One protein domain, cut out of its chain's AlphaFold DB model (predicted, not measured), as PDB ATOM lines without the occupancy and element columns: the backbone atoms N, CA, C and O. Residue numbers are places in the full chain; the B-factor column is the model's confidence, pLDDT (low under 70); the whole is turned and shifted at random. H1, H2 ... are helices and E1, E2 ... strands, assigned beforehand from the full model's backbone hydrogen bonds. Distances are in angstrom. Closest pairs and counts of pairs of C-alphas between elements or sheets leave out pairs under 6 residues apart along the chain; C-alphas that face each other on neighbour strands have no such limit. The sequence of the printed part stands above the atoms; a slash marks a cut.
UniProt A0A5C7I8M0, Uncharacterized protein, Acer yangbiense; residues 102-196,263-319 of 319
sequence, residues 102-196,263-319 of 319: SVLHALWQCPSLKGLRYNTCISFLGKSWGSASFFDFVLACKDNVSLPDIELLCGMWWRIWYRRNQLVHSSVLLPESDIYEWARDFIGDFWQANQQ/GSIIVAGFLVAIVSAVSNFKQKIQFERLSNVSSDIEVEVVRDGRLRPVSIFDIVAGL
ATOM      1  N   SER A 102      66.882  53.236 134.640       74.19
ATOM      2  CA  SER A 102      66.423  53.291 136.028       74.19
ATOM      3  C   SER A 102      67.266  54.273 136.845       74.19
ATOM      4  O   SER A 102      68.458  54.456 136.592       74.19
ATOM      5  N   VAL A 103      66.674  54.862 137.888       77.62
ATOM      6  CA  VAL A 103      67.405  55.710 138.850       77.62
ATOM      7  C   VAL A 103      68.590  54.946 139.451       77.62
ATOM      8  O   VAL A 103      69.685  55.484 139.581       77.62
ATOM      9  N   LEU A 104      68.403  53.655 139.732       78.94
ATOM     10  CA  LEU A 104      69.458  52.792 140.251       78.94
ATOM     11  C   LEU A 104      70.583  52.563 139.229       78.94
ATOM     12  O   LEU A 104      71.752  52.517 139.612       78.94
ATOM     13  N   HIS A 105      70.266  52.474 137.933       82.75
ATOM     14  CA  HIS A 105      71.281  52.472 136.882       82.75
ATOM     15  C   HIS A 105      72.048  53.789 136.874       82.75
ATOM     16  O   HIS A 105      73.272  53.764 137.004       82.75
ATOM     17  N   ALA A 106      71.337  54.911 136.761       83.81
ATOM     18  CA  ALA A 106      71.925  56.239 136.620       83.81
ATOM     19  C   ALA A 106      72.848  56.607 137.790       83.81
ATOM     20  O   ALA A 106      73.894  57.217 137.578       83.81
ATOM     21  N   LEU A 107      72.470  56.227 139.014       84.81
ATOM     22  CA  LEU A 107      73.159  56.643 140.237       84.81
ATOM     23  C   LEU A 107      74.163  55.619 140.781       84.81
ATOM     24  O   LEU A 107      75.047  56.007 141.541       84.81
ATOM     25  N   TRP A 108      74.054  54.333 140.424       84.81
ATOM     26  CA  TRP A 108      74.908  53.287 141.005       84.81
ATOM     27  C   TRP A 108      75.352  52.195 140.026       84.81
ATOM     28  O   TRP A 108      76.544  51.890 139.933       84.81
ATOM     29  N   GLN A 109      74.441  51.562 139.280       82.94
ATOM     30  CA  GLN A 109      74.817  50.388 138.474       82.94
ATOM     31  C   GLN A 109      75.626  50.757 137.220       82.94
ATOM     32  O   GLN A 109      76.339  49.890 136.699       82.94
ATOM     33  N   CYS A 110      75.584  52.022 136.777       83.19
ATOM     34  CA  CYS A 110      76.228  52.486 135.551       83.19
ATOM     35  C   CYS A 110      77.715  52.073 135.478       83.19
ATOM     36  O   CYS A 110      78.496  52.363 136.391       83.19
ATOM     37  N   PRO A 111      78.165  51.421 134.387       82.62
ATOM     38  CA  PRO A 111      79.572  51.062 134.197       82.62
ATOM     39  C   PRO A 111      80.529  52.257 134.241       82.62
ATOM     40  O   PRO A 111      81.667  52.097 134.674       82.62
ATOM     41  N   SER A 112      80.060  53.446 133.852       80.44
ATOM     42  CA  SER A 112      80.858  54.678 133.863       80.44
ATOM     43  C   SER A 112      81.249  55.157 135.266       80.44
ATOM     44  O   SER A 112      82.135  55.992 135.366       80.44
ATOM     45  N   LEU A 113      80.621  54.615 136.318       83.81
ATOM     46  CA  LEU A 113      80.891  54.911 137.733       83.81
ATOM     47  C   LEU A 113      81.721  53.805 138.404       83.81
ATOM     48  O   LEU A 113      81.719  53.646 139.626       83.81
ATOM     49  N   LYS A 114      82.349  52.922 137.619       83.25
ATOM     50  CA  LYS A 114      83.103  51.784 138.156       83.25
ATOM     51  C   LYS A 114      84.232  52.241 139.086       83.25
ATOM     52  O   LYS A 114      84.383  51.615 140.129       83.25
ATOM     53  N   GLY A 115      84.978  53.289 138.734       81.88
ATOM     54  CA  GLY A 115      86.076  53.796 139.563       81.88
ATOM     55  C   GLY A 115      85.570  54.312 140.907       81.88
ATOM     56  O   GLY A 115      86.036  53.870 141.955       81.88
ATOM     57  N   LEU A 116      84.517  55.128 140.871       83.06
ATOM     58  CA  LEU A 116      83.898  55.706 142.059       83.06
ATOM     59  C   LEU A 116      83.395  54.642 143.043       83.06
ATOM     60  O   LEU A 116      83.633  54.749 144.243       83.06
ATOM     61  N   ARG A 117      82.743  53.583 142.546       84.44
ATOM     62  CA  ARG A 117      82.167  52.523 143.393       84.44
ATOM     63  C   ARG A 117      83.192  51.835 144.282       84.44
ATOM     64  O   ARG A 117      82.906  51.605 145.454       84.44
ATOM     65  N   TYR A 118      84.372  51.520 143.750       80.06
ATOM     66  CA  TYR A 118      85.417  50.853 144.532       80.06
ATOM     67  C   TYR A 118      86.041  51.761 145.594       80.06
ATOM     68  O   TYR A 118      86.577  51.255 146.572       80.06
ATOM     69  N   ASN A 119      85.910  53.077 145.433       72.94
ATOM     70  CA  ASN A 119      86.466  54.073 146.346       72.94
ATOM     71  C   ASN A 119      85.444  54.588 147.375       72.94
ATOM     72  O   ASN A 119      85.760  55.475 148.162       72.94
ATOM     73  N   THR A 120      84.219  54.054 147.374       77.00
ATOM     74  CA  THR A 120      83.161  54.444 148.320       77.00
ATOM     75  C   THR A 120      83.078  53.501 149.519       77.00
ATOM     76  O   THR A 120      83.381  52.309 149.418       77.00
ATOM     77  N   CYS A 121      82.572  54.019 150.643       71.75
ATOM     78  CA  CYS A 121      82.277  53.247 151.856       71.75
ATOM     79  C   CYS A 121      81.232  52.132 151.643       71.75
ATOM     80  O   CYS A 121      81.148  51.222 152.457       71.75
ATOM     81  N   ILE A 122      80.488  52.157 150.531       74.50
ATOM     82  CA  ILE A 122      79.449  51.180 150.160       74.50
ATOM     83  C   ILE A 122      79.879  50.181 149.083       74.50
ATOM     84  O   ILE A 122      79.047  49.489 148.494       74.50
ATOM     85  N   SER A 123      81.179  50.058 148.819       77.62
ATOM     86  CA  SER A 123      81.710  49.074 147.865       77.62
ATOM     87  C   SER A 123      81.264  47.628 148.166       77.62
ATOM     88  O   SER A 123      81.071  46.843 147.233       77.62
ATOM     89  N   PHE A 124      81.013  47.296 149.440       77.38
ATOM     90  CA  PHE A 124      80.540  45.983 149.899       77.38
ATOM     91  C   PHE A 124      79.117  45.619 149.434       77.38
ATOM     92  O   PHE A 124      78.811  44.436 149.308       77.38
ATOM     93  N   LEU A 125      78.257  46.601 149.127       78.25
ATOM     94  CA  LEU A 125      76.884  46.366 148.645       78.25
ATOM     95  C   LEU A 125      76.837  45.788 147.223       78.25
ATOM     96  O   LEU A 125      75.787  45.355 146.746       78.25
ATOM     97  N   GLY A 126      77.972  45.784 146.525       76.19
ATOM     98  CA  GLY A 126      78.081  45.226 145.189       76.19
ATOM     99  C   GLY A 126      77.360  46.045 144.113       76.19
ATOM    100  O   GLY A 126      76.593  46.979 144.350       76.19
ATOM    101  N   LYS A 127      77.652  45.694 142.857       72.44
ATOM    102  CA  LYS A 127      77.236  46.467 141.673       72.44
ATOM    103  C   LYS A 127      75.879  46.079 141.082       72.44
ATOM    104  O   LYS A 127      75.367  46.820 140.250       72.44
ATOM    105  N   SER A 128      75.351  44.900 141.411       77.25
ATOM    106  CA  SER A 128      74.206  44.299 140.717       77.25
ATOM    107  C   SER A 128      73.062  44.084 141.685       77.25
ATOM    108  O   SER A 128      73.198  43.318 142.630       77.25
ATOM    109  N   TRP A 129      71.944  44.742 141.408       79.25
ATOM    110  CA  TRP A 129      70.757  44.718 142.259       79.25
ATOM    111  C   TRP A 129      69.523  44.181 141.515       79.25
ATOM    112  O   TRP A 129      68.399  44.369 141.959       79.25
ATOM    113  N   GLY A 130      69.716  43.499 140.378       77.88
ATOM    114  CA  GLY A 130      68.626  42.880 139.616       77.88
ATOM    115  C   GLY A 130      67.496  43.868 139.305       77.88
ATOM    116  O   GLY A 130      67.744  44.933 138.742       77.88
ATOM    117  N   SER A 131      66.271  43.510 139.697       72.06
ATOM    118  CA  SER A 131      65.058  44.328 139.568       72.06
ATOM    119  C   SER A 131      64.779  45.249 140.765       72.06
ATOM    120  O   SER A 131      63.682  45.797 140.851       72.06
ATOM    121  N   ALA A 132      65.714  45.392 141.710       72.62
ATOM    122  CA  ALA A 132      65.508  46.235 142.884       72.62
ATOM    123  C   ALA A 132      65.371  47.714 142.504       72.62
ATOM    124  O   ALA A 132      65.938  48.195 141.514       72.62
ATOM    125  N   SER A 133      64.626  48.446 143.324       74.88
ATOM    126  CA  SER A 133      64.458  49.883 143.173       74.88
ATOM    127  C   SER A 133      65.642  50.645 143.772       74.88
ATOM    128  O   SER A 133      66.435  50.127 144.560       74.88
ATOM    129  N   PHE A 134      65.751  51.930 143.433       77.81
ATOM    130  CA  PHE A 134      66.704  52.811 144.108       77.81
ATOM    131  C   PHE A 134      66.399  52.950 145.609       77.81
ATOM    132  O   PHE A 134      67.315  53.125 146.402       77.81
ATOM    133  N   PHE A 135      65.134  52.825 146.016       75.38
ATOM    134  CA  PHE A 135      64.753  52.910 147.423       75.38
ATOM    135  C   PHE A 135      65.272  51.715 148.231       75.38
ATOM    136  O   PHE A 135      65.815  51.910 149.315       75.38
ATOM    137  N   ASP A 136      65.203  50.503 147.672       76.19
ATOM    138  CA  ASP A 136      65.768  49.295 148.296       76.19
ATOM    139  C   ASP A 136      67.278  49.443 148.517       76.19
ATOM    140  O   ASP A 136      67.816  49.074 149.560       76.19
ATOM    141  N   PHE A 137      67.958  50.061 147.550       81.81
ATOM    142  CA  PHE A 137      69.376  50.378 147.651       81.81
ATOM    143  C   PHE A 137      69.672  51.410 148.752       81.81
ATOM    144  O   PHE A 137      70.611  51.227 149.526       81.81
ATOM    145  N   VAL A 138      68.862  52.469 148.873       79.12
ATOM    146  CA  VAL A 138      69.005  53.480 149.940       79.12
ATOM    147  C   VAL A 138      68.776  52.870 151.325       79.12
ATOM    148  O   VAL A 138      69.535  53.167 152.249       79.12
ATOM    149  N   LEU A 139      67.770  52.004 151.476       79.06
ATOM    150  CA  LEU A 139      67.514  51.290 152.731       79.06
ATOM    151  C   LEU A 139      68.702  50.411 153.123       79.06
ATOM    152  O   LEU A 139      69.194  50.509 154.243       79.06
ATOM    153  N   ALA A 140      69.234  49.641 152.175       82.06
ATOM    154  CA  ALA A 140      70.410  48.825 152.430       82.06
ATOM    155  C   ALA A 140      71.648  49.656 152.789       82.06
ATOM    156  O   ALA A 140      72.432  49.239 153.639       82.06
ATOM    157  N   CYS A 141      71.824  50.841 152.193       83.31
ATOM    158  CA  CYS A 141      72.869  51.767 152.629       83.31
ATOM    159  C   CYS A 141      72.639  52.169 154.090       83.31
ATOM    160  O   CYS A 141      73.541  52.024 154.908       83.31
ATOM    161  N   LYS A 142      71.432  52.626 154.442       79.50
ATOM    162  CA  LYS A 142      71.100  53.082 155.800       79.50
ATOM    163  C   LYS A 142      71.362  52.018 156.871       79.50
ATOM    164  O   LYS A 142      71.828  52.365 157.952       79.50
ATOM    165  N   ASP A 143      71.069  50.756 156.579       82.19
ATOM    166  CA  ASP A 143      71.216  49.668 157.551       82.19
ATOM    167  C   ASP A 143      72.679  49.260 157.788       82.19
ATOM    168  O   ASP A 143      72.985  48.619 158.791       82.19
ATOM    169  N   ASN A 144      73.594  49.641 156.891       80.81
ATOM    170  CA  ASN A 144      74.983  49.174 156.910       80.81
ATOM    171  C   ASN A 144      76.025  50.301 157.007       80.81
ATOM    172  O   ASN A 144      77.224  50.028 157.041       80.81
ATOM    173  N   VAL A 145      75.599  51.566 157.012       83.12
ATOM    174  CA  VAL A 145      76.482  52.729 156.851       83.12
ATOM    175  C   VAL A 145      76.136  53.809 157.874       83.12
ATOM    176  O   VAL A 145      74.979  53.977 158.265       83.12
ATOM    177  N   SER A 146      77.145  54.559 158.325       83.19
ATOM    178  CA  SER A 146      76.948  55.648 159.283       83.19
ATOM    179  C   SER A 146      76.170  56.817 158.661       83.19
ATOM    180  O   SER A 146      76.167  57.016 157.450       83.19
ATOM    181  N   LEU A 147      75.504  57.632 159.481       78.19
ATOM    182  CA  LEU A 147      74.744  58.779 158.965       78.19
ATOM    183  C   LEU A 147      75.600  59.826 158.229       78.19
ATOM    184  O   LEU A 147      75.162  60.240 157.161       78.19
ATOM    185  N   PRO A 148      76.799  60.218 158.709       81.69
ATOM    186  CA  PRO A 148      77.679  61.110 157.948       81.69
ATOM    187  C   PRO A 148      78.057  60.551 156.571       81.69
ATOM    188  O   PRO A 148      78.129  61.281 155.585       81.69
ATOM    189  N   ASP A 149      78.250  59.236 156.484       84.00
ATOM    190  CA  ASP A 149      78.529  58.570 155.215       84.00
ATOM    191  C   ASP A 149      77.288  58.549 154.304       84.00
ATOM    192  O   ASP A 149      77.414  58.738 153.097       84.00
ATOM    193  N   ILE A 150      76.079  58.383 154.855       82.62
ATOM    194  CA  ILE A 150      74.822  58.511 154.098       82.62
ATOM    195  C   ILE A 150      74.638  59.932 153.559       82.62
ATOM    196  O   ILE A 150      74.244  60.095 152.406       82.62
ATOM    197  N   GLU A 151      74.952  60.956 154.353       79.56
ATOM    198  CA  GLU A 151      74.933  62.354 153.909       79.56
ATOM    199  C   GLU A 151      75.878  62.563 152.722       79.56
ATOM    200  O   GLU A 151      75.475  63.119 151.694       79.56
ATOM    201  N   LEU A 152      77.102  62.034 152.821       84.31
ATOM    202  CA  LEU A 152      78.085  62.063 151.741       84.31
ATOM    203  C   LEU A 152      77.584  61.356 150.483       84.31
ATOM    204  O   LEU A 152      77.682  61.906 149.385       84.31
ATOM    205  N   LEU A 153      76.971  60.182 150.634       85.62
ATOM    206  CA  LEU A 153      76.368  59.445 149.525       85.62
ATOM    207  C   LEU A 153      75.218  60.210 148.870       85.62
ATOM    208  O   LEU A 153      75.125  60.208 147.645       85.62
ATOM    209  N   CYS A 154      74.389  60.918 149.640       82.75
ATOM    210  CA  CYS A 154      73.356  61.792 149.084       82.75
ATOM    211  C   CYS A 154      73.959  62.914 148.225       82.75
ATOM    212  O   CYS A 154      73.495  63.134 147.101       82.75
ATOM    213  N   GLY A 155      75.018  63.573 148.708       82.50
ATOM    214  CA  GLY A 155      75.753  64.580 147.935       82.50
ATOM    215  C   GLY A 155      76.352  64.001 146.650       82.50
ATOM    216  O   GLY A 155      76.209  64.578 145.569       82.50
ATOM    217  N   MET A 156      76.937  62.805 146.737       87.56
ATOM    218  CA  MET A 156      77.484  62.093 145.583       87.56
ATOM    219  C   MET A 156      76.399  61.700 144.575       87.56
ATOM    220  O   MET A 156      76.591  61.916 143.383       87.56
ATOM    221  N   TRP A 157      75.249  61.167 145.004       86.56
ATOM    222  CA  TRP A 157      74.137  60.820 144.109       86.56
ATOM    223  C   TRP A 157      73.602  62.041 143.369       86.56
ATOM    224  O   TRP A 157      73.389  61.980 142.156       86.56
ATOM    225  N   TRP A 158      73.448  63.169 144.067       82.44
ATOM    226  CA  TRP A 158      73.082  64.426 143.424       82.44
ATOM    227  C   TRP A 158      74.131  64.842 142.385       82.44
ATOM    228  O   TRP A 158      73.785  65.169 141.247       82.44
ATOM    229  N   ARG A 159      75.423  64.764 142.728       86.81
ATOM    230  CA  ARG A 159      76.508  65.166 141.824       86.81
ATOM    231  C   ARG A 159      76.663  64.229 140.623       86.81
ATOM    232  O   ARG A 159      76.926  64.702 139.519       86.81
ATOM    233  N   ILE A 160      76.422  62.930 140.794       86.81
ATOM    234  CA  ILE A 160      76.345  61.936 139.710       86.81
ATOM    235  C   ILE A 160      75.206  62.287 138.752       86.81
ATOM    236  O   ILE A 160      75.412  62.315 137.536       86.81
ATOM    237  N   TRP A 161      74.022  62.595 139.287       84.19
ATOM    238  CA  TRP A 161      72.880  63.018 138.480       84.19
ATOM    239  C   TRP A 161      73.177  64.312 137.715       84.19
ATOM    240  O   TRP A 161      72.949  64.382 136.507       84.19
ATOM    241  N   TYR A 162      73.766  65.306 138.383       80.94
ATOM    242  CA  TYR A 162      74.177  66.565 137.764       80.94
ATOM    243  C   TYR A 162      75.176  66.335 136.625       80.94
ATOM    244  O   TYR A 162      74.965  66.806 135.508       80.94
ATOM    245  N   ARG A 163      76.230  65.551 136.875       83.12
ATOM    246  CA  ARG A 163      77.233  65.172 135.873       83.12
ATOM    247  C   ARG A 163      76.602  64.468 134.674       83.12
ATOM    248  O   ARG A 163      76.946  64.788 133.536       83.12
ATOM    249  N   ARG A 164      75.673  63.534 134.911       78.38
ATOM    250  CA  ARG A 164      74.899  62.876 133.848       78.38
ATOM    251  C   ARG A 164      74.146  63.918 133.030       78.38
ATOM    252  O   ARG A 164      74.308  63.935 131.817       78.38
ATOM    253  N   ASN A 165      73.398  64.819 133.661       77.38
ATOM    254  CA  ASN A 165      72.623  65.843 132.959       77.38
ATOM    255  C   ASN A 165      73.491  66.817 132.153       77.38
ATOM    256  O   ASN A 165      73.103  67.200 131.050       77.38
ATOM    257  N   GLN A 166      74.682  67.170 132.640       72.94
ATOM    258  CA  GLN A 166      75.644  67.958 131.861       72.94
ATOM    259  C   GLN A 166      76.105  67.219 130.601       72.94
ATOM    260  O   GLN A 166      76.179  67.818 129.526       72.94
ATOM    261  N   LEU A 167      76.332  65.906 130.692       71.25
ATOM    262  CA  LEU A 167      76.632  65.086 129.521       71.25
ATOM    263  C   LEU A 167      75.441  65.049 128.550       71.25
ATOM    264  O   LEU A 167      75.636  65.182 127.346       71.25
ATOM    265  N   VAL A 168      74.216  64.899 129.062       65.44
ATOM    266  CA  VAL A 168      72.989  64.813 128.248       65.44
ATOM    267  C   VAL A 168      72.701  66.105 127.486       65.44
ATOM    268  O   VAL A 168      72.437  66.076 126.285       65.44
ATOM    269  N   HIS A 169      72.681  67.230 128.196       64.94
ATOM    270  CA  HIS A 169      72.122  68.482 127.687       64.94
ATOM    271  C   HIS A 169      73.190  69.434 127.158       64.94
ATOM    272  O   HIS A 169      72.916  70.202 126.237       64.94
ATOM    273  N   SER A 170      74.404  69.354 127.703       60.75
ATOM    274  CA  SER A 170      75.514  70.243 127.354       60.75
ATOM    275  C   SER A 170      76.629  69.520 126.593       60.75
ATOM    276  O   SER A 170      77.557  70.170 126.128       60.75
ATOM    277  N   SER A 171      76.560  68.185 126.450       68.38
ATOM    278  CA  SER A 171      77.649  67.340 125.921       68.38
ATOM    279  C   SER A 171      78.978  67.488 126.678       68.38
ATOM    280  O   SER A 171      80.046  67.212 126.135       68.38
ATOM    281  N   VAL A 172      78.919  67.914 127.943       70.94
ATOM    282  CA  VAL A 172      80.090  68.119 128.801       70.94
ATOM    283  C   VAL A 172      80.187  66.971 129.796       70.94
ATOM    284  O   VAL A 172      79.291  66.775 130.616       70.94
ATOM    285  N   LEU A 173      81.292  66.227 129.754       78.94
ATOM    286  CA  LEU A 173      81.582  65.182 130.730       78.94
ATOM    287  C   LEU A 173      82.541  65.703 131.798       78.94
ATOM    288  O   LEU A 173      83.732  65.866 131.541       78.94
ATOM    289  N   LEU A 174      82.028  65.926 133.008       80.25
ATOM    290  CA  LEU A 174      82.875  66.280 134.146       80.25
ATOM    291  C   LEU A 174      83.756  65.086 134.575       80.25
ATOM    292  O   LEU A 174      83.353  63.927 134.381       80.25
ATOM    293  N   PRO A 175      84.943  65.331 135.160       85.88
ATOM    294  CA  PRO A 175      85.785  64.279 135.728       85.88
ATOM    295  C   PRO A 175      85.050  63.461 136.801       85.88
ATOM    296  O   PRO A 175      84.141  63.956 137.458       85.88
ATOM    297  N   GLU A 176      85.435  62.197 136.991       82.69
ATOM    298  CA  GLU A 176      84.866  61.366 138.067       82.69
ATOM    299  C   GLU A 176      85.333  61.835 139.458       82.69
ATOM    300  O   GLU A 176      84.567  61.758 140.415       82.69
ATOM    301  N   SER A 177      86.551  62.385 139.561       83.88
ATOM    302  CA  SER A 177      87.121  62.913 140.813       83.88
ATOM    303  C   SER A 177      86.305  64.066 141.403       83.88
ATOM    304  O   SER A 177      86.125  64.131 142.618       83.88
ATOM    305  N   ASP A 178      85.726  64.904 140.540       87.12
ATOM    306  CA  ASP A 178      84.876  66.040 140.918       87.12
ATOM    307  C   ASP A 178      83.645  65.605 141.728       87.12
ATOM    308  O   ASP A 178      83.155  66.364 142.556       87.12
ATOM    309  N   ILE A 179      83.160  64.371 141.551       88.44
ATOM    310  CA  ILE A 179      81.956  63.888 142.237       88.44
ATOM    311  C   ILE A 179      82.150  63.873 143.752       88.44
ATOM    312  O   ILE A 179      81.284  64.324 144.501       88.44
ATOM    313  N   TYR A 180      83.272  63.313 144.191       88.38
ATOM    314  CA  TYR A 180      83.551  63.108 145.603       88.38
ATOM    315  C   TYR A 180      84.092  64.379 146.264       88.38
ATOM    316  O   TYR A 180      83.655  64.715 147.364       88.38
ATOM    317  N   GLU A 181      84.982  65.109 145.581       86.19
ATOM    318  CA  GLU A 181      85.502  66.399 146.059       86.19
ATOM    319  C   GLU A 181      84.360  67.396 146.274       86.19
ATOM    320  O   GLU A 181      84.192  67.910 147.377       86.19
ATOM    321  N   TRP A 182      83.484  67.554 145.276       88.81
ATOM    322  CA  TRP A 182      82.340  68.455 145.383       88.81
ATOM    323  C   TRP A 182      81.386  68.058 146.512       88.81
ATOM    324  O   TRP A 182      80.924  68.919 147.253       88.81
ATOM    325  N   ALA A 183      81.078  66.764 146.661       85.81
ATOM    326  CA  ALA A 183      80.152  66.304 147.694       85.81
ATOM    327  C   ALA A 183      80.698  66.555 149.107       85.81
ATOM    328  O   ALA A 183      79.948  66.977 149.988       85.81
ATOM    329  N   ARG A 184      82.000  66.327 149.315       85.75
ATOM    330  CA  ARG A 184      82.674  66.604 150.586       85.75
ATOM    331  C   ARG A 184      82.639  68.094 150.911       85.75
ATOM    332  O   ARG A 184      82.240  68.443 152.020       85.75
ATOM    333  N   ASP A 185      83.040  68.937 149.964       83.56
ATOM    334  CA  ASP A 185      83.119  70.385 150.168       83.56
ATOM    335  C   ASP A 185      81.724  70.967 150.414       83.56
ATOM    336  O   ASP A 185      81.515  71.677 151.390       83.56
ATOM    337  N   PHE A 186      80.728  70.554 149.622       82.44
ATOM    338  CA  PHE A 186      79.336  70.978 149.786       82.44
ATOM    339  C   PHE A 186      78.777  70.656 151.179       82.44
ATOM    340  O   PHE A 186      78.120  71.489 151.803       82.44
ATOM    341  N   ILE A 187      79.030  69.446 151.684       78.25
ATOM    342  CA  ILE A 187      78.572  69.030 153.016       78.25
ATOM    343  C   ILE A 187      79.358  69.753 154.111       78.25
ATOM    344  O   ILE A 187      78.770  70.160 155.113       78.25
ATOM    345  N   GLY A 188      80.665  69.948 153.919       74.75
ATOM    346  CA  GLY A 188      81.509  70.729 154.821       74.75
ATOM    347  C   GLY A 188      81.006  72.163 154.971       74.75
ATOM    348  O   GLY A 188      80.764  72.610 156.093       74.75
ATOM    349  N   ASP A 189      80.756  72.837 153.849       73.25
ATOM    350  CA  ASP A 189      80.209  74.194 153.796       73.25
ATOM    351  C   ASP A 189      78.823  74.260 154.450       73.25
ATOM    352  O   ASP A 189      78.547  75.160 155.249       73.25
ATOM    353  N   PHE A 190      77.956  73.278 154.174       73.75
ATOM    354  CA  PHE A 190      76.633  73.177 154.792       73.75
ATOM    355  C   PHE A 190      76.723  73.074 156.319       73.75
ATOM    356  O   PHE A 190      76.036  73.803 157.038       73.75
ATOM    357  N   TRP A 191      77.573  72.192 156.842       75.25
ATOM    358  CA  TRP A 191      77.743  72.036 158.286       75.25
ATOM    359  C   TRP A 191      78.395  73.258 158.925       75.25
ATOM    360  O   TRP A 191      77.972  73.670 160.006       75.25
ATOM    361  N   GLN A 192      79.369  73.875 158.259       73.81
ATOM    362  CA  GLN A 192      80.015  75.089 158.743       73.81
ATOM    363  C   GLN A 192      79.021  76.254 158.837       73.81
ATOM    364  O   GLN A 192      78.988  76.951 159.853       73.81
ATOM    365  N   ALA A 193      78.161  76.425 157.830       66.19
ATOM    366  CA  ALA A 193      77.103  77.433 157.837       66.19
ATOM    367  C   ALA A 193      76.062  77.170 158.940       66.19
ATOM    368  O   ALA A 193      75.669  78.092 159.653       66.19
ATOM    369  N   ASN A 194      75.660  75.912 159.142       66.31
ATOM    370  CA  ASN A 194      74.664  75.549 160.159       66.31
ATOM    371  C   ASN A 194      75.214  75.514 161.597       66.31
ATOM    372  O   ASN A 194      74.451  75.618 162.559       66.31
ATOM    373  N   GLN A 195      76.531  75.401 161.787       64.06
ATOM    374  CA  GLN A 195      77.155  75.552 163.108       64.06
ATOM    375  C   GLN A 195      77.257  77.022 163.534       64.06
ATOM    376  O   GLN A 195      77.163  77.321 164.726       64.06
ATOM    377  N   GLN A 196      77.365  77.959 162.584       55.50
ATOM    378  CA  GLN A 196      77.384  79.397 162.885       55.50
ATOM    379  C   GLN A 196      76.074  79.896 163.524       55.50
ATOM    380  O   GLN A 196      76.098  80.878 164.265       55.50
ATOM    381  N   GLY A 263      60.709  65.573 138.710       47.59
ATOM    382  CA  GLY A 263      60.426  64.455 139.625       47.59
ATOM    383  C   GLY A 263      61.653  63.945 140.391       47.59
ATOM    384  O   GLY A 263      61.551  63.589 141.562       47.59
ATOM    385  N   SER A 264      62.835  63.972 139.773       53.16
ATOM    386  CA  SER A 264      64.095  63.573 140.423       53.16
ATOM    387  C   SER A 264      64.686  64.677 141.311       53.16
ATOM    388  O   SER A 264      65.311  64.363 142.322       53.16
ATOM    389  N   ILE A 265      64.394  65.952 141.025       59.28
ATOM    390  CA  ILE A 265      64.645  67.087 141.931       59.28
ATOM    391  C   ILE A 265      63.742  67.006 143.165       59.28
ATOM    392  O   ILE A 265      64.197  67.298 144.265       59.28
ATOM    393  N   ILE A 266      62.495  66.549 143.013       54.19
ATOM    394  CA  ILE A 266      61.596  66.291 144.144       54.19
ATOM    395  C   ILE A 266      62.150  65.148 144.995       54.19
ATOM    396  O   ILE A 266      62.219  65.303 146.202       54.19
ATOM    397  N   VAL A 267      62.623  64.044 144.407       58.41
ATOM    398  CA  VAL A 267      63.228  62.937 145.175       58.41
ATOM    399  C   VAL A 267      64.524  63.364 145.872       58.41
ATOM    400  O   VAL A 267      64.721  63.022 147.034       58.41
ATOM    401  N   ALA A 268      65.382  64.153 145.220       55.91
ATOM    402  CA  ALA A 268      66.587  64.703 145.841       55.91
ATOM    403  C   ALA A 268      66.255  65.722 146.945       55.91
ATOM    404  O   ALA A 268      66.839  65.670 148.021       55.91
ATOM    405  N   GLY A 269      65.270  66.595 146.719       62.75
ATOM    406  CA  GLY A 269      64.761  67.541 147.712       62.75
ATOM    407  C   GLY A 269      64.091  66.845 148.895       62.75
ATOM    408  O   GLY A 269      64.297  67.252 150.031       62.75
ATOM    409  N   PHE A 270      63.367  65.749 148.658       65.50
ATOM    410  CA  PHE A 270      62.811  64.888 149.703       65.50
ATOM    411  C   PHE A 270      63.908  64.152 150.471       65.50
ATOM    412  O   PHE A 270      63.824  64.074 151.689       65.50
ATOM    413  N   LEU A 271      64.945  63.641 149.805       62.16
ATOM    414  CA  LEU A 271      66.077  62.993 150.473       62.16
ATOM    415  C   LEU A 271      66.841  63.983 151.354       62.16
ATOM    416  O   LEU A 271      67.097  63.681 152.515       62.16
ATOM    417  N   VAL A 272      67.115  65.186 150.845       63.34
ATOM    418  CA  VAL A 272      67.723  66.271 151.627       63.34
ATOM    419  C   VAL A 272      66.806  66.684 152.777       63.34
ATOM    420  O   VAL A 272      67.268  66.765 153.905       63.34
ATOM    421  N   ALA A 273      65.500  66.850 152.549       63.91
ATOM    422  CA  ALA A 273      64.547  67.203 153.601       63.91
ATOM    423  C   ALA A 273      64.423  66.116 154.681       63.91
ATOM    424  O   ALA A 273      64.314  66.445 155.857       63.91
ATOM    425  N   ILE A 274      64.478  64.832 154.314       65.88
ATOM    426  CA  ILE A 274      64.478  63.710 155.262       65.88
ATOM    427  C   ILE A 274      65.773  63.713 156.077       65.88
ATOM    428  O   ILE A 274      65.717  63.586 157.298       65.88
ATOM    429  N   VAL A 275      66.927  63.904 155.437       62.09
ATOM    430  CA  VAL A 275      68.226  64.002 156.120       62.09
ATOM    431  C   VAL A 275      68.250  65.206 157.067       62.09
ATOM    432  O   VAL A 275      68.574  65.051 158.243       62.09
ATOM    433  N   SER A 276      67.809  66.383 156.613       70.94
ATOM    434  CA  SER A 276      67.688  67.587 157.442       70.94
ATOM    435  C   SER A 276      66.690  67.409 158.587       70.94
ATOM    436  O   SER A 276      66.967  67.833 159.705       70.94
ATOM    437  N   ALA A 277      65.554  66.744 158.361       66.50
ATOM    438  CA  ALA A 277      64.565  66.475 159.404       66.50
ATOM    439  C   ALA A 277      65.092  65.486 160.456       66.50
ATOM    440  O   ALA A 277      64.904  65.707 161.651       66.50
ATOM    441  N   VAL A 278      65.788  64.425 160.035       65.81
ATOM    442  CA  VAL A 278      66.419  63.452 160.942       65.81
ATOM    443  C   VAL A 278      67.565  64.100 161.727       65.81
ATOM    444  O   VAL A 278      67.711  63.832 162.921       65.81
ATOM    445  N   SER A 279      68.336  64.987 161.096       63.50
ATOM    446  CA  SER A 279      69.396  65.765 161.744       63.50
ATOM    447  C   SER A 279      68.834  66.749 162.781       63.50
ATOM    448  O   SER A 279      69.224  66.694 163.950       63.50
ATOM    449  N   ASN A 280      67.822  67.546 162.415       67.62
ATOM    450  CA  ASN A 280      67.120  68.451 163.335       67.62
ATOM    451  C   ASN A 280      66.485  67.694 164.509       67.62
ATOM    452  O   ASN A 280      66.532  68.152 165.650       67.62
ATOM    453  N   PHE A 281      65.923  66.508 164.259       69.94
ATOM    454  CA  PHE A 281      65.366  65.664 165.313       69.94
ATOM    455  C   PHE A 281      66.444  65.184 166.297       69.94
ATOM    456  O   PHE A 281      66.234  65.203 167.511       69.94
ATOM    457  N   LYS A 282      67.631  64.812 165.801       65.12
ATOM    458  CA  LYS A 282      68.769  64.442 166.656       65.12
ATOM    459  C   LYS A 282      69.322  65.623 167.446       65.12
ATOM    460  O   LYS A 282      69.600  65.453 168.633       65.12
ATOM    461  N   GLN A 283      69.440  66.802 166.833       63.56
ATOM    462  CA  GLN A 283      69.840  68.026 167.535       63.56
ATOM    463  C   GLN A 283      68.851  68.382 168.647       63.56
ATOM    464  O   GLN A 283      69.280  68.677 169.761       63.56
ATOM    465  N   LYS A 284      67.541  68.259 168.395       69.81
ATOM    466  CA  LYS A 284      66.508  68.468 169.419       69.81
ATOM    467  C   LYS A 284      66.688  67.525 170.611       69.81
ATOM    468  O   LYS A 284      66.635  67.973 171.749       69.81
ATOM    469  N   ILE A 285      66.961  66.243 170.365       67.88
ATOM    470  CA  ILE A 285      67.214  65.272 171.443       67.88
ATOM    471  C   ILE A 285      68.482  65.620 172.235       67.88
ATOM    472  O   ILE A 285      68.503  65.445 173.451       67.88
ATOM    473  N   GLN A 286      69.544  66.099 171.582       69.75
ATOM    474  CA  GLN A 286      70.748  66.524 172.300       69.75
ATOM    475  C   GLN A 286      70.514  67.784 173.131       69.75
ATOM    476  O   GLN A 286      70.989  67.847 174.261       69.75
ATOM    477  N   PHE A 287      69.743  68.740 172.610       71.88
ATOM    478  CA  PHE A 287      69.359  69.935 173.351       71.88
ATOM    479  C   PHE A 287      68.507  69.593 174.578       71.88
ATOM    480  O   PHE A 287      68.832  70.057 175.657       71.88
ATOM    481  N   GLU A 288      67.508  68.714 174.448       69.38
ATOM    482  CA  GLU A 288      66.686  68.223 175.573       69.38
ATOM    483  C   GLU A 288      67.531  67.512 176.646       69.38
ATOM    484  O   GLU A 288      67.313  67.658 177.848       69.38
ATOM    485  N   ARG A 289      68.548  66.746 176.229       67.06
ATOM    486  CA  ARG A 289      69.488  66.121 177.171       67.06
ATOM    487  C   ARG A 289      70.348  67.158 177.887       67.06
ATOM    488  O   ARG A 289      70.529  67.048 179.092       67.06
ATOM    489  N   LEU A 290      70.868  68.148 177.162       63.81
ATOM    490  CA  LEU A 290      71.678  69.224 177.737       63.81
ATOM    491  C   LEU A 290      70.843  70.143 178.636       63.81
ATOM    492  O   LEU A 290      71.326  70.534 179.694       63.81
ATOM    493  N   SER A 291      69.590  70.433 178.273       64.81
ATOM    494  CA  SER A 291      68.674  71.221 179.096       64.81
ATOM    495  C   SER A 291      68.340  70.491 180.389       64.81
ATOM    496  O   SER A 291      68.458  71.105 181.442       64.81
ATOM    497  N   ASN A 292      68.038  69.188 180.332       67.50
ATOM    498  CA  ASN A 292      67.783  68.377 181.528       67.50
ATOM    499  C   ASN A 292      69.003  68.281 182.456       67.50
ATOM    500  O   ASN A 292      68.850  68.286 183.671       67.50
ATOM    501  N   VAL A 293      70.217  68.213 181.902       64.81
ATOM    502  CA  VAL A 293      71.447  68.242 182.712       64.81
ATOM    503  C   VAL A 293      71.688  69.639 183.299       64.81
ATOM    504  O   VAL A 293      72.161  69.757 184.423       64.81
ATOM    505  N   SER A 294      71.341  70.709 182.575       62.03
ATOM    506  CA  SER A 294      71.497  72.092 183.056       62.03
ATOM    507  C   SER A 294      70.407  72.549 184.034       62.03
ATOM    508  O   SER A 294      70.644  73.458 184.824       62.03
ATOM    509  N   SER A 295      69.220  71.933 184.013       57.75
ATOM    510  CA  SER A 295      68.155  72.203 184.988       57.75
ATOM    511  C   SER A 295      68.481  71.692 186.388       57.75
ATOM    512  O   SER A 295      67.890  72.170 187.352       57.75
ATOM    513  N   ASP A 296      69.447  70.779 186.495       59.94
ATOM    514  CA  ASP A 296      69.929  70.197 187.752       59.94
ATOM    515  C   ASP A 296      71.037  71.041 188.418       59.94
ATOM    516  O   ASP A 296      71.715  70.597 189.343       59.94
ATOM    517  N   ILE A 297      71.262  72.276 187.946       65.12
ATOM    518  CA  ILE A 297      72.214  73.204 188.566       65.12
ATOM    519  C   ILE A 297      71.556  73.826 189.806       65.12
ATOM    520  O   ILE A 297      70.833  74.826 189.729       65.12
ATOM    521  N   GLU A 298      71.825  73.219 190.961       65.19
ATOM    522  CA  GLU A 298      71.511  73.774 192.277       65.19
ATOM    523  C   GLU A 298      72.522  74.869 192.647       65.19
ATOM    524  O   GLU A 298      73.737  74.668 192.611       65.19
ATOM    525  N   VAL A 299      72.020  76.047 193.010       72.44
ATOM    526  CA  VAL A 299      72.821  77.177 193.489       72.44
ATOM    527  C   VAL A 299      72.518  77.387 194.969       72.44
ATOM    528  O   VAL A 299      71.358  77.406 195.383       72.44
ATOM    529  N   GLU A 300      73.553  77.560 195.789       76.44
ATOM    530  CA  GLU A 300      73.368  77.885 197.202       76.44
ATOM    531  C   GLU A 300      72.943  79.345 197.370       76.44
ATOM    532  O   GLU A 300      73.653  80.276 196.984       76.44
ATOM    533  N   VAL A 301      71.783  79.555 197.990       79.38
ATOM    534  CA  VAL A 301      71.280  80.882 198.351       79.38
ATOM    535  C   VAL A 301      71.052  80.967 199.856       79.38
ATOM    536  O   VAL A 301      70.650  80.001 200.505       79.38
ATOM    537  N   VAL A 302      71.296  82.142 200.435       77.12
ATOM    538  CA  VAL A 302      71.022  82.398 201.854       77.12
ATOM    539  C   VAL A 302      69.584  82.896 201.990       77.12
ATOM    540  O   VAL A 302      69.275  84.020 201.599       77.12
ATOM    541  N   ARG A 303      68.695  82.067 202.550       78.62
ATOM    542  CA  ARG A 303      67.320  82.447 202.924       78.62
ATOM    543  C   ARG A 303      67.159  82.287 204.437       78.62
ATOM    544  O   ARG A 303      67.545  81.257 204.989       78.62
ATOM    545  N   ASP A 304      66.637  83.312 205.109       77.38
ATOM    546  CA  ASP A 304      66.470  83.358 206.574       77.38
ATOM    547  C   ASP A 304      67.760  83.043 207.363       77.38
ATOM    548  O   ASP A 304      67.746  82.338 208.373       77.38
ATOM    549  N   GLY A 305      68.909  83.516 206.866       77.81
ATOM    550  CA  GLY A 305      70.214  83.322 207.511       77.81
ATOM    551  C   GLY A 305      70.784  81.899 207.424       77.81
ATOM    552  O   GLY A 305      71.781  81.611 208.083       77.81
ATOM    553  N   ARG A 306      70.188  81.003 206.623       74.38
ATOM    554  CA  ARG A 306      70.703  79.648 206.364       74.38
ATOM    555  C   ARG A 306      70.956  79.431 204.874       74.38
ATOM    556  O   ARG A 306      70.149  79.846 204.044       74.38
ATOM    557  N   LEU A 307      72.058  78.755 204.552       75.44
ATOM    558  CA  LEU A 307      72.352  78.290 203.195       75.44
ATOM    559  C   LEU A 307      71.362  77.187 202.815       75.44
ATOM    560  O   LEU A 307      71.162  76.237 203.577       75.44
ATOM    561  N   ARG A 308      70.718  77.335 201.658       78.31
ATOM    562  CA  ARG A 308      69.850  76.317 201.067       78.31
ATOM    563  C   ARG A 308      70.175  76.174 199.577       78.31
ATOM    564  O   ARG A 308      70.265  77.205 198.906       78.31
ATOM    565  N   PRO A 309      70.313  74.946 199.054       71.19
ATOM    566  CA  PRO A 309      70.391  74.720 197.618       71.19
ATOM    567  C   PRO A 309      69.019  74.986 196.987       71.19
ATOM    568  O   PRO A 309      67.991  74.538 197.501       71.19
ATOM    569  N   VAL A 310      68.991  75.778 195.918       71.69
ATOM    570  CA  VAL A 310      67.780  76.113 195.155       71.69
ATOM    571  C   VAL A 310      68.128  76.102 193.666       71.69
ATOM    572  O   VAL A 310      69.220  76.520 193.284       71.69
ATOM    573  N   SER A 311      67.215  75.628 192.811       73.56
ATOM    574  CA  SER A 311      67.418  75.650 191.357       73.56
ATOM    575  C   SER A 311      67.585  77.085 190.852       73.56
ATOM    576  O   SER A 311      66.867  77.991 191.282       73.56
ATOM    577  N   ILE A 312      68.499  77.298 189.901       70.00
ATOM    578  CA  ILE A 312      68.749  78.615 189.295       70.00
ATOM    579  C   ILE A 312      67.491  79.245 188.665       70.00
ATOM    580  O   ILE A 312      67.386  80.468 188.593       70.00
ATOM    581  N   PHE A 313      66.516  78.429 188.256       63.22
ATOM    582  CA  PHE A 313      65.245  78.882 187.678       63.22
ATOM    583  C   PHE A 313      64.220  79.351 188.726       63.22
ATOM    584  O   PHE A 313      63.303  80.094 188.382       63.22
ATOM    585  N   ASP A 314      64.409  78.985 189.998       68.00
ATOM    586  CA  ASP A 314      63.572  79.399 191.136       68.00
ATOM    587  C   ASP A 314      64.167  80.607 191.896       68.00
ATOM    588  O   ASP A 314      63.669  81.023 192.955       68.00
ATOM    589  N   ILE A 315      65.262  81.180 191.376       73.50
ATOM    590  CA  ILE A 315      65.857  82.413 191.890       73.50
ATOM    591  C   ILE A 315      65.037  83.596 191.378       73.50
ATOM    592  O   ILE A 315      65.018  83.912 190.191       73.50
ATOM    593  N   VAL A 316      64.378  84.288 192.300       76.38
ATOM    594  CA  VAL A 316      63.661  85.531 192.012       76.38
ATOM    595  C   VAL A 316      64.628  86.701 192.207       76.38
ATOM    596  O   VAL A 316      65.346  86.736 193.209       76.38
ATOM    597  N   ALA A 317      64.660  87.658 191.277       67.62
ATOM    598  CA  ALA A 317      65.433  88.885 191.462       67.62
ATOM    599  C   ALA A 317      64.839  89.680 192.637       67.62
ATOM    600  O   ALA A 317      63.677  90.082 192.592       67.62
ATOM    601  N   GLY A 318      65.622  89.854 193.705       61.81
ATOM    602  CA  GLY A 318      65.232  90.676 194.847       61.81
ATOM    603  C   GLY A 318      65.132  92.144 194.433       61.81
ATOM    604  O   GLY A 318      66.060  92.662 193.812       61.81
ATOM    605  N   LEU A 319      63.998  92.770 194.746       38.50
ATOM    606  CA  LEU A 319      63.790  94.218 194.662       38.50
ATOM    607  C   LEU A 319      64.390  94.925 195.876       38.50
ATOM    608  O   LEU A 319      64.251  94.371 196.992       38.50
TER     609      LEU A 319
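AT A GLANCE: This is residues 102 to 196 and 263 to 319 of the 319 residues of an uncharacterized protein of Acer yangbiense (UniProt A0A5C7I8M0). A loose cluster of five helices, H1 to H5, makes one end of a long rod; the long helix H6 packs on H4 near its own beginning, then leaves the cluster as an arm towards a small hairpin, E1 and E2, at the far end. Residues 189 to 196 of H5 and 280 to 293 of H6 stick out. The 152 printed residues hold six named helices followed by two antiparallel strands, mostly helix. The whole is extended, with a radius of gyration of the C-alphas of 24.2 A and spans of 82 by 31 by 28 A.

IN THESE COORDINATES: H1, residues 103 to 109, begins at C-alpha 103 (67.405, 55.710, 138.850). H2 is residues 111 to 118 and H3 134 to 144. H4, residues 147 to 170, is 33.6 A long; H5, 177 to 196, 29.2 A; H6, 263 to 294, 45.5 A. E1 is residues 298 to 303, and E2, 306 to 311, ends at C-alpha 311 (67.418, 75.650, 191.357).

HOW THE PARTS SIT: H1 touches H4, closest C-alphas Leu 107 and Trp 157, 5.8 A. H1 and H3 only just touch, with 3 pairs of C-alphas within 8 A, closest Leu 104 and Phe 134, 4.7 A. H2 is close to H1 but not clearly touching, closest C-alphas Trp 108 and Arg 117, 7.7 A. H4 touches H5 at a steep tilt of 53 degrees, closest C-alphas Gly 155 and Ala 183, 4.7 A. H4 touches H6 at a shallow tilt of 22 degrees, opposite ways, closest C-alphas Trp 158 and Ala 268, 6.9 A. In the hairpin, N 301 and O 308 are within hydrogen-bond range, 2.9 A. Every O i to N i+4 pair is within range in H1, H3, H4, H5 and H6; H2 has 1 of 4, and 3 of 5 O i to N i+3 pairs.

THE WHOLE: The C-alphas farthest apart, Ser 171 and Gly 305, are 83.5 A apart. Residues 197 to 262 are not printed; C-alphas 196 and 263 are 32.4 A apart across the cut. The link from H2 to H3, 15 residues, is long. Mean pLDDT of the printed part is 74.4, but 64 in H6; 47 residues are under 70.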